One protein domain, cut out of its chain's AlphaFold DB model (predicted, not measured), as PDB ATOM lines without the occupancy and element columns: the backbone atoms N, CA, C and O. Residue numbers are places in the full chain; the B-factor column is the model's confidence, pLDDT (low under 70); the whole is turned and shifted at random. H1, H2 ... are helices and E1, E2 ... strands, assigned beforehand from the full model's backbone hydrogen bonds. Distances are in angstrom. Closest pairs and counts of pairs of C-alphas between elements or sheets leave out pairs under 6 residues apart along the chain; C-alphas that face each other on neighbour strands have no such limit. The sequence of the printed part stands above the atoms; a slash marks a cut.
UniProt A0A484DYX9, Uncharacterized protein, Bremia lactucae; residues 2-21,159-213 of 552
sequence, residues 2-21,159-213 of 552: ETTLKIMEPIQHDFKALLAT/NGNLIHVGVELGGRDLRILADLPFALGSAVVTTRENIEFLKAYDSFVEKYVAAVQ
ATOM      1  N   GLU A   2     -12.983  15.931  66.884       30.23
ATOM      2  CA  GLU A   2     -12.487  16.031  68.278       30.23
ATOM      3  C   GLU A   2     -13.528  15.724  69.371       30.23
ATOM      4  O   GLU A   2     -13.200  15.097  70.375       30.23
ATOM      5  N   THR A   3     -14.799  16.094  69.181       38.62
ATOM      6  CA  THR A   3     -15.870  15.814  70.159       38.62
ATOM      7  C   THR A   3     -16.297  14.343  70.175       38.62
ATOM      8  O   THR A   3     -16.769  13.851  71.194       38.62
ATOM      9  N   THR A   4     -16.111  13.627  69.062       39.47
ATOM     10  CA  THR A   4     -16.444  12.200  68.917       39.47
ATOM     11  C   THR A   4     -15.366  11.322  69.559       39.47
ATOM     12  O   THR A   4     -15.691  10.373  70.265       39.47
ATOM     13  N   LEU A   5     -14.091  11.700  69.402       41.41
ATOM     14  CA  LEU A   5     -12.953  11.021  70.033       41.41
ATOM     15  C   LEU A   5     -12.990  11.102  71.570       41.41
ATOM     16  O   LEU A   5     -12.725  10.102  72.230       41.41
ATOM     17  N   LYS A   6     -13.420  12.235  72.149       45.19
ATOM     18  CA  LYS A   6     -13.522  12.403  73.615       45.19
ATOM     19  C   LYS A   6     -14.567  11.512  74.303       45.19
ATOM     20  O   LYS A   6     -14.472  11.315  75.508       45.19
ATOM     21  N   ILE A   7     -15.553  10.985  73.570       50.44
ATOM     22  CA  ILE A   7     -16.592  10.092  74.122       50.44
ATOM     23  C   ILE A   7     -16.194   8.612  73.962       50.44
ATOM     24  O   ILE A   7     -16.629   7.774  74.742       50.44
ATOM     25  N   MET A   8     -15.343   8.273  72.986       49.78
ATOM     26  CA  MET A   8     -14.996   6.878  72.676       49.78
ATOM     27  C   MET A   8     -13.955   6.263  73.622       49.78
ATOM     28  O   MET A   8     -14.048   5.070  73.907       49.78
ATOM     29  N   GLU A   9     -12.994   7.040  74.131       50.75
ATOM     30  CA  GLU A   9     -11.944   6.523  75.028       50.75
ATOM     31  C   GLU A   9     -12.480   5.969  76.368       50.75
ATOM     32  O   GLU A   9     -12.101   4.850  76.723       50.75
ATOM     33  N   PRO A  10     -13.401   6.647  77.090       55.75
ATOM     34  CA  PRO A  10     -14.007   6.092  78.307       55.75
ATOM     35  C   PRO A  10     -14.831   4.824  78.036       55.75
ATOM     36  O   PRO A  10     -14.816   3.881  78.817       55.75
ATOM     37  N   ILE A  11     -15.504   4.760  76.886       59.81
ATOM     38  CA  ILE A  11     -16.413   3.660  76.533       59.81
ATOM     39  C   ILE A  11     -15.650   2.399  76.102       59.81
ATOM     40  O   ILE A  11     -16.057   1.278  76.407       59.81
ATOM     41  N   GLN A  12     -14.515   2.544  75.409       59.34
ATOM     42  CA  GLN A  12     -13.656   1.396  75.099       59.34
ATOM     43  C   GLN A  12     -13.027   0.790  76.361       59.34
ATOM     44  O   GLN A  12     -12.816  -0.426  76.413       59.34
ATOM     45  N   HIS A  13     -12.757   1.614  77.379       60.81
ATOM     46  CA  HIS A  13     -12.355   1.138  78.699       60.81
ATOM     47  C   HIS A  13     -13.469   0.292  79.344       60.81
ATOM     48  O   HIS A  13     -13.190  -0.821  79.801       60.81
ATOM     49  N   ASP A  14     -14.725   0.744  79.264       71.38
ATOM     50  CA  ASP A  14     -15.892   0.019  79.788       71.38
ATOM     51  C   ASP A  14     -16.098  -1.351  79.114       71.38
ATOM     52  O   ASP A  14     -16.361  -2.343  79.793       71.38
ATOM     53  N   PHE A  15     -15.901  -1.470  77.794       85.81
ATOM     54  CA  PHE A  15     -16.012  -2.767  77.102       85.81
ATOM     55  C   PHE A  15     -14.979  -3.787  77.575       85.81
ATOM     56  O   PHE A  15     -15.287  -4.970  77.714       85.81
ATOM     57  N   LYS A  16     -13.741  -3.349  77.827       84.19
ATOM     58  CA  LYS A  16     -12.695  -4.247  78.327       84.19
ATOM     59  C   LYS A  16     -13.001  -4.704  79.754       84.19
ATOM     60  O   LYS A  16     -12.791  -5.876  80.052       84.19
ATOM     61  N   ALA A  17     -13.509  -3.806  80.599       86.38
ATOM     62  CA  ALA A  17     -13.932  -4.142  81.955       86.38
ATOM     63  C   ALA A  17     -15.085  -5.160  81.953       86.38
ATOM     64  O   ALA A  17     -15.035  -6.145  82.683       86.38
ATOM     65  N   LEU A  18     -16.065  -4.994  81.058       88.44
ATOM     66  CA  LEU A  18     -17.205  -5.909  80.942       88.44
ATOM     67  C   LEU A  18     -16.840  -7.312  80.422       88.44
ATOM     68  O   LEU A  18     -17.578  -8.263  80.650       88.44
ATOM     69  N   LEU A  19     -15.704  -7.479  79.736       91.12
ATOM     70  CA  LEU A  19     -15.193  -8.809  79.359       91.12
ATOM     71  C   LEU A  19     -14.481  -9.533  80.511       91.12
ATOM     72  O   LEU A  19     -14.106 -10.693  80.354       91.12
ATOM     73  N   ALA A  20     -14.275  -8.856  81.639       91.44
ATOM     74  CA  ALA A  20     -13.585  -9.372  82.813       91.44
ATOM     75  C   ALA A  20     -14.434  -9.215  84.087       91.44
ATOM     76  O   ALA A  20     -13.876  -9.106  85.177       91.44
ATOM     77  N   THR A  21     -15.768  -9.177  83.961       92.31
ATOM     78  CA  THR A  21     -16.652  -9.176  85.133       92.31
ATOM     79  C   THR A  21     -16.596 -10.508  85.868       92.31
ATOM     80  O   THR A  21     -16.267 -11.552  85.291       92.31
ATOM     81  N   ASN A 159     -27.935 -13.804  77.249       90.69
ATOM     82  CA  ASN A 159     -26.926 -12.829  76.831       90.69
ATOM     83  C   ASN A 159     -26.817 -12.765  75.303       90.69
ATOM     84  O   ASN A 159     -26.702 -13.792  74.626       90.69
ATOM     85  N   GLY A 160     -26.832 -11.542  74.773       89.44
ATOM     86  CA  GLY A 160     -26.825 -11.243  73.346       89.44
ATOM     87  C   GLY A 160     -28.204 -11.234  72.690       89.44
ATOM     88  O   GLY A 160     -28.274 -10.966  71.488       89.44
ATOM     89  N   ASN A 161     -29.288 -11.506  73.423       87.94
ATOM     90  CA  ASN A 161     -30.637 -11.404  72.870       87.94
ATOM     91  C   ASN A 161     -30.961  -9.959  72.497       87.94
ATOM     92  O   ASN A 161     -30.624  -9.024  73.223       87.94
ATOM     93  N   LEU A 162     -31.642  -9.793  71.370       85.69
ATOM     94  CA  LEU A 162     -32.093  -8.498  70.889       85.69
ATOM     95  C   LEU A 162     -33.411  -8.126  71.570       85.69
ATOM     96  O   LEU A 162     -34.395  -8.852  71.452       85.69
ATOM     97  N   ILE A 163     -33.436  -6.987  72.256       81.31
ATOM     98  CA  ILE A 163     -34.670  -6.360  72.724       81.31
ATOM     99  C   ILE A 163     -34.990  -5.196  71.797       81.31
ATOM    100  O   ILE A 163     -34.204  -4.260  71.647       81.31
ATOM    101  N   HIS A 164     -36.180  -5.236  71.210       79.00
ATOM    102  CA  HIS A 164     -36.708  -4.141  70.412       79.00
ATOM    103  C   HIS A 164     -37.338  -3.094  71.335       79.00
ATOM    104  O   HIS A 164     -38.504  -3.193  71.711       79.00
ATOM    105  N   VAL A 165     -36.557  -2.091  71.737       72.12
ATOM    106  CA  VAL A 165     -37.053  -0.985  72.569       72.12
ATOM    107  C   VAL A 165     -37.558   0.135  71.669       72.12
ATOM    108  O   VAL A 165     -36.948   0.431  70.648       72.12
ATOM    109  N   GLY A 166     -38.649   0.809  72.031       63.94
ATOM    110  CA  GLY A 166     -39.093   2.003  71.310       63.94
ATOM    111  C   GLY A 166     -39.334   1.755  69.818       63.94
ATOM    112  O   GLY A 166     -38.886   2.541  68.974       63.94
ATOM    113  N   VAL A 167     -39.966   0.628  69.482       58.41
ATOM    114  CA  VAL A 167     -40.340   0.254  68.108       58.41
ATOM    115  C   VAL A 167     -41.145   1.366  67.430       58.41
ATOM    116  O   VAL A 167     -40.900   1.696  66.271       58.41
ATOM    117  N   GLU A 168     -41.981   2.057  68.200       49.19
ATOM    118  CA  GLU A 168     -42.756   3.237  67.814       49.19
ATOM    119  C   GLU A 168     -41.899   4.483  67.522       49.19
ATOM    120  O   GLU A 168     -42.331   5.397  66.824       49.19
ATOM    121  N   LEU A 169     -40.654   4.518  68.005       51.84
ATOM    122  CA  LEU A 169     -39.671   5.574  67.746       51.84
ATOM    123  C   LEU A 169     -38.694   5.186  66.622       51.84
ATOM    124  O   LEU A 169     -37.645   5.820  66.484       51.84
ATOM    125  N   GLY A 170     -38.985   4.141  65.843       54.81
ATOM    126  CA  GLY A 170     -38.137   3.636  64.756       54.81
ATOM    127  C   GLY A 170     -37.140   2.550  65.169       54.81
ATOM    128  O   GLY A 170     -36.147   2.370  64.467       54.81
ATOM    129  N   GLY A 171     -37.381   1.869  66.297       63.12
ATOM    130  CA  GLY A 171     -36.546   0.777  66.809       63.12
ATOM    131  C   GLY A 171     -35.277   1.275  67.501       63.12
ATOM    132  O   GLY A 171     -34.481   2.038  66.951       63.12
ATOM    133  N   ARG A 172     -35.104   0.922  68.767       76.25
ATOM    134  CA  ARG A 172     -33.897   1.127  69.576       76.25
ATOM    135  C   ARG A 172     -33.439  -0.244  70.030       76.25
ATOM    136  O   ARG A 172     -33.534  -0.604  71.198       76.25
ATOM    137  N   ASP A 173     -33.039  -1.014  69.037       81.94
ATOM    138  CA  ASP A 173     -32.575  -2.370  69.220       81.94
ATOM    139  C   ASP A 173     -31.395  -2.372  70.191       81.94
ATOM    140  O   ASP A 173     -30.400  -1.673  69.996       81.94
ATOM    141  N   LEU A 174     -31.546  -3.125  71.273       86.06
ATOM    142  CA  LEU A 174     -30.548  -3.259  72.315       86.06
ATOM    143  C   LEU A 174     -30.280  -4.739  72.518       86.06
ATOM    144  O   LEU A 174     -31.151  -5.479  72.976       86.06
ATOM    145  N   ARG A 175     -29.064  -5.175  72.201       89.56
ATOM    146  CA  ARG A 175     -28.612  -6.501  72.620       89.56
ATOM    147  C   ARG A 175     -28.283  -6.460  74.100       89.56
ATOM    148  O   ARG A 175     -27.439  -5.664  74.496       89.56
ATOM    149  N   ILE A 176     -28.952  -7.273  74.905       86.38
ATOM    150  CA  ILE A 176     -28.758  -7.279  76.359       86.38
ATOM    151  C   ILE A 176     -27.585  -8.155  76.791       86.38
ATOM    152  O   ILE A 176     -27.260  -9.151  76.148       86.38
ATOM    153  N   LEU A 177     -26.978  -7.779  77.911       89.44
ATOM    154  CA  LEU A 177     -25.908  -8.498  78.598       89.44
ATOM    155  C   LEU A 177     -26.240  -8.495  80.093       89.44
ATOM    156  O   LEU A 177     -26.918  -7.582  80.559       89.44
ATOM    157  N   ALA A 178     -25.758  -9.489  80.832       86.38
ATOM    158  CA  ALA A 178     -26.045  -9.643  82.251       86.38
ATOM    159  C   ALA A 178     -25.573  -8.428  83.055       86.38
ATOM    160  O   ALA A 178     -26.357  -7.835  83.787       86.38
ATOM    161  N   ASP A 179     -24.324  -8.009  82.841       83.44
ATOM    162  CA  ASP A 179     -23.707  -6.882  83.545       83.44
ATOM    163  C   ASP A 179     -23.895  -5.542  82.813       83.44
ATOM    164  O   ASP A 179     -23.081  -4.638  82.977       83.44
ATOM    165  N   LEU A 180     -24.918  -5.398  81.956       84.94
ATOM    166  CA  LEU A 180     -25.101  -4.191  81.143       84.94
ATOM    167  C   LEU A 180     -25.321  -2.953  82.036       84.94
ATOM    168  O   LEU A 180     -26.399  -2.810  82.623       84.94
ATOM    169  N   PRO A 181     -24.375  -1.993  82.090       83.94
ATOM    170  CA  PRO A 181     -24.564  -0.792  82.886       83.94
ATOM    171  C   PRO A 181     -25.682   0.061  82.290       83.94
ATOM    172  O   PRO A 181     -25.751   0.250  81.072       83.94
ATOM    173  N   PHE A 182     -26.514   0.658  83.145       76.00
ATOM    174  CA  PHE A 182     -27.617   1.517  82.702       76.00
ATOM    175  C   PHE A 182     -27.143   2.642  81.767       76.00
ATOM    176  O   PHE A 182     -27.782   2.919  80.752       76.00
ATOM    177  N   ALA A 183     -25.999   3.262  82.077       78.75
ATOM    178  CA  ALA A 183     -25.416   4.319  81.256       78.75
ATOM    179  C   ALA A 183     -25.064   3.832  79.841       78.75
ATOM    180  O   ALA A 183     -25.375   4.519  78.869       78.75
ATOM    181  N   LEU A 184     -24.492   2.629  79.715       83.56
ATOM    182  CA  LEU A 184     -24.165   2.033  78.420       83.56
ATOM    183  C   LEU A 184     -25.433   1.651  77.650       83.56
ATOM    184  O   LEU A 184     -25.561   2.006  76.482       83.56
ATOM    185  N   GLY A 185     -26.398   1.001  78.310       84.50
ATOM    186  CA  GLY A 185     -27.691   0.682  77.701       84.50
ATOM    187  C   GLY A 185     -28.394   1.936  77.172       84.50
ATOM    188  O   GLY A 185     -28.820   1.968  76.018       84.50
ATOM    189  N   SER A 186     -28.424   3.005  77.975       81.19
ATOM    190  CA  SER A 186     -28.944   4.322  77.591       81.19
ATOM    191  C   SER A 186     -28.189   4.921  76.397       81.19
ATOM    192  O   SER A 186     -28.811   5.396  75.443       81.19
ATOM    193  N   ALA A 187     -26.854   4.858  76.395       83.94
ATOM    194  CA  ALA A 187     -26.031   5.367  75.301       83.94
ATOM    195  C   ALA A 187     -26.309   4.631  73.979       83.94
ATOM    196  O   ALA A 187     -26.498   5.285  72.950       83.94
ATOM    197  N   VAL A 188     -26.414   3.297  74.001       86.06
ATOM    198  CA  VAL A 188     -26.742   2.478  72.817       86.06
ATOM    199  C   VAL A 188     -28.109   2.853  72.251       86.06
ATOM    200  O   VAL A 188     -28.232   3.106  71.052       86.06
ATOM    201  N   VAL A 189     -29.132   2.987  73.100       83.19
ATOM    202  CA  VAL A 189     -30.494   3.288  72.622       83.19
ATOM    203  C   VAL A 189     -30.689   4.744  72.183       83.19
ATOM    204  O   VAL A 189     -31.635   5.034  71.446       83.19
ATOM    205  N   THR A 190     -29.835   5.675  72.622       82.00
ATOM    206  CA  THR A 190     -29.954   7.111  72.297       82.00
ATOM    207  C   THR A 190     -29.032   7.575  71.162       82.00
ATOM    208  O   THR A 190     -29.411   8.487  70.425       82.00
ATOM    209  N   THR A 191     -27.878   6.936  70.939       79.44
ATOM    210  CA  THR A 191     -26.817   7.435  70.034       79.44
ATOM    211  C   THR A 191     -26.887   6.827  68.625       79.44
ATOM    212  O   THR A 191     -25.948   6.205  68.134       79.44
ATOM    213  N   ARG A 192     -28.021   7.012  67.941       74.81
ATOM    214  CA  ARG A 192     -28.350   6.323  66.673       74.81
ATOM    215  C   ARG A 192     -27.489   6.683  65.466       74.81
ATOM    216  O   ARG A 192     -27.281   5.854  64.586       74.81
ATOM    217  N   GLU A 193     -27.056   7.933  65.378       78.56
ATOM    218  CA  GLU A 193     -26.309   8.428  64.214       78.56
ATOM    219  C   GLU A 193     -24.841   7.986  64.250       78.56
ATOM    220  O   GLU A 193     -24.143   8.035  63.238       78.56
ATOM    221  N   ASN A 194     -24.379   7.484  65.400       83.44
ATOM    222  CA  ASN A 194     -23.027   6.982  65.565       83.44
ATOM    223  C   ASN A 194     -22.944   5.498  65.173       83.44
ATOM    224  O   ASN A 194     -22.869   4.601  66.013       83.44
ATOM    225  N   ILE A 195     -22.962   5.247  63.861       86.12
ATOM    226  CA  ILE A 195     -22.888   3.899  63.273       86.12
ATOM    227  C   ILE A 195     -21.618   3.159  63.722       86.12
ATOM    228  O   ILE A 195     -21.643   1.944  63.905       86.12
ATOM    229  N   GLU A 196     -20.509   3.876  63.894       86.88
ATOM    230  CA  GLU A 196     -19.240   3.297  64.337       86.88
ATOM    231  C   GLU A 196     -19.334   2.765  65.771       86.88
ATOM    232  O   GLU A 196     -18.947   1.625  66.027       86.88
ATOM    233  N   PHE A 197     -19.935   3.536  66.681       85.56
ATOM    234  CA  PHE A 197     -20.191   3.098  68.053       85.56
ATOM    235  C   PHE A 197     -21.115   1.878  68.109       85.56
ATOM    236  O   PHE A 197     -20.802   0.920  68.811       85.56
ATOM    237  N   LEU A 198     -22.211   1.870  67.343       88.12
ATOM    238  CA  LEU A 198     -23.134   0.730  67.316       88.12
ATOM    239  C   LEU A 198     -22.447  -0.544  66.801       88.12
ATOM    240  O   LEU A 198     -22.582  -1.601  67.410       88.12
ATOM    241  N   LYS A 199     -21.624  -0.440  65.749       89.88
ATOM    242  CA  LYS A 199     -20.811  -1.569  65.262       89.88
ATOM    243  C   LYS A 199     -19.791  -2.045  66.298       89.88
ATOM    244  O   LYS A 199     -19.558  -3.247  66.418       89.88
ATOM    245  N   ALA A 200     -19.167  -1.120  67.028       90.25
ATOM    246  CA  ALA A 200     -18.238  -1.461  68.100       90.25
ATOM    247  C   ALA A 200     -18.954  -2.177  69.255       90.25
ATOM    248  O   ALA A 200     -18.437  -3.178  69.749       90.25
ATOM    249  N   TYR A 201     -20.151  -1.713  69.631       90.81
ATOM    250  CA  TYR A 201     -21.006  -2.359  70.624       90.81
ATOM    251  C   TYR A 201     -21.405  -3.770  70.187       90.81
ATOM    252  O   TYR A 201     -21.196  -4.709  70.947       90.81
ATOM    253  N   ASP A 202     -21.883  -3.951  68.954       91.38
ATOM    254  CA  ASP A 202     -22.240  -5.276  68.434       91.38
ATOM    255  C   ASP A 202     -21.035  -6.227  68.420       91.38
ATOM    256  O   ASP A 202     -21.135  -7.369  68.865       91.38
ATOM    257  N   SER A 203     -19.864  -5.750  67.982       92.69
ATOM    258  CA  SER A 203     -18.630  -6.545  68.018       92.69
ATOM    259  C   SER A 203     -18.208  -6.909  69.446       92.69
ATOM    260  O   SER A 203     -17.693  -8.003  69.683       92.69
ATOM    261  N   PHE A 204     -18.415  -6.006  70.405       93.50
ATOM    262  CA  PHE A 204     -18.185  -6.271  71.820       93.50
ATOM    263  C   PHE A 204     -19.175  -7.306  72.372       93.50
ATOM    264  O   PHE A 204     -18.740  -8.259  73.018       93.50
ATOM    265  N   VAL A 205     -20.469  -7.177  72.065       94.12
ATOM    266  CA  VAL A 205     -21.507  -8.137  72.460       94.12
ATOM    267  C   VAL A 205     -21.163  -9.537  71.958       94.12
ATOM    268  O   VAL A 205     -21.243 -10.479  72.737       94.12
ATOM    269  N   GLU A 206     -20.709  -9.693  70.710       94.81
ATOM    270  CA  GLU A 206     -20.275 -11.000  70.190       94.81
ATOM    271  C   GLU A 206     -19.121 -11.604  71.008       94.81
ATOM    272  O   GLU A 206     -19.138 -12.793  71.335       94.81
ATOM    273  N   LYS A 207     -18.137 -10.787  71.410       95.50
ATOM    274  CA  LYS A 207     -17.028 -11.238  72.271       95.50
ATOM    275  C   LYS A 207     -17.516 -11.639  73.661       95.50
ATOM    276  O   LYS A 207     -17.081 -12.665  74.178       95.50
ATOM    277  N   TYR A 208     -18.415 -10.853  74.251       95.50
ATOM    278  CA  TYR A 208     -19.003 -11.146  75.555       95.50
ATOM    279  C   TYR A 208     -19.804 -12.449  75.507       95.50
ATOM    280  O   TYR A 208     -19.592 -13.341  76.323       95.50
ATOM    281  N   VAL A 209     -20.673 -12.605  74.505       95.31
ATOM    282  CA  VAL A 209     -21.480 -13.813  74.300       95.31
ATOM    283  C   VAL A 209     -20.585 -15.040  74.129       95.31
ATOM    284  O   VAL A 209     -20.818 -16.048  74.791       95.31
ATOM    285  N   ALA A 210     -19.526 -14.961  73.322       95.19
ATOM    286  CA  ALA A 210     -18.559 -16.052  73.182       95.19
ATOM    287  C   ALA A 210     -17.851 -16.394  74.511       95.19
ATOM    288  O   ALA A 210     -17.562 -17.561  74.798       95.19
ATOM    289  N   ALA A 211     -17.592 -15.387  75.351       95.12
ATOM    290  CA  ALA A 211     -16.971 -15.570  76.656       95.12
ATOM    291  C   ALA A 211     -17.894 -16.294  77.653       95.12
ATOM    292  O   ALA A 211     -17.405 -17.162  78.375       95.12
ATOM    293  N   VAL A 212     -19.200 -15.993  77.647       95.06
ATOM    294  CA  VAL A 212     -20.196 -16.554  78.587       95.06
ATOM    295  C   VAL A 212     -20.979 -17.754  78.042       95.06
ATOM    296  O   VAL A 212     -21.803 -18.335  78.741       95.06
ATOM    297  N   GLN A 213     -20.756 -18.154  76.792       94.62
ATOM    298  CA  GLN A 213     -21.378 -19.359  76.250       94.62
ATOM    299  C   GLN A 213     -20.856 -20.617  76.956       94.62
ATOM    300  O   GLN A 213     -19.643 -20.827  77.079       94.62
TER     301      GLN A 213
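AT A GLANCE: This is residues 2 to 21 and 159 to 213 of the 552 residues of an uncharacterized protein of Bremia lactucae (UniProt A0A484DYX9). Two long helices, H1 and H3, run side by side in the same direction with few contacts between them, and a small hairpin of two strands, E1 and E2, is joined to a short helix, H2, that packs on E2. The printed part has 75 residues, with three named helices and two named strands in the order H1, E1, E2, H2, H3; the sheet E1 - E2 is antiparallel and the class is mostly helix. It is compact, with a radius of gyration of the C-alphas of 12.3 A and spans of 32 by 32 by 19 A.

HOW THE PARTS SIT: Strands E1, residues 162 to 165, and E2, residues 172 to 175, form a hairpin, antiparallel at 152 degrees; N 163 and O 174 are 2.8 A apart and N 172 and O 165 2.7 A, within hydrogen-bond range. The closest C-alphas of E2 and H2, residues 182 to 190, are those of Arg 172 and Val 189, 5.1 A apart. H2 and H3, residues 195 to 212, are close but not clearly touching, with the closest C-alphas, Val 188 and Leu 198, 6.8 A apart; they run opposite ways at a steep tilt of 44 degrees. H3 and H1, residues 2 to 18, only just touch, with 3 pairs of C-alphas within 8 A, the closest being Phe 15 and Phe 204 at 6.7 A; they run the same way at a shallow tilt of 7 degrees. H1 and E2 are apart. Every O i to N i+4 pair is within hydrogen-bond range in H2 and H3, and 9 of 13 in H1.

IN THESE COORDINATES: E1 spans 9.2 A from C-alpha 162 at (-32.093, -8.498, 70.889), and E2 9.8 A. H2 spans 12.0 A and H3 25.7 A, ending at C-alpha 212 (-20.196, -16.554, 78.587). H1 spans 25.8 A from C-alpha 2 at (-12.487, 16.031, 68.278).

THE WHOLE: The C-alphas farthest apart, Glu 2 and Gln 213, are 37.4 A apart. Residues 22 to 158 are not printed, and C-alphas 21 and 159 are 13.7 A apart across the cut. Of the links printed whole, H2 to H3 is tight and E1 to E2 and E2 to H2 are short. The model's pLDDT is under 70 at residues 2 to 13 and 166 to 171.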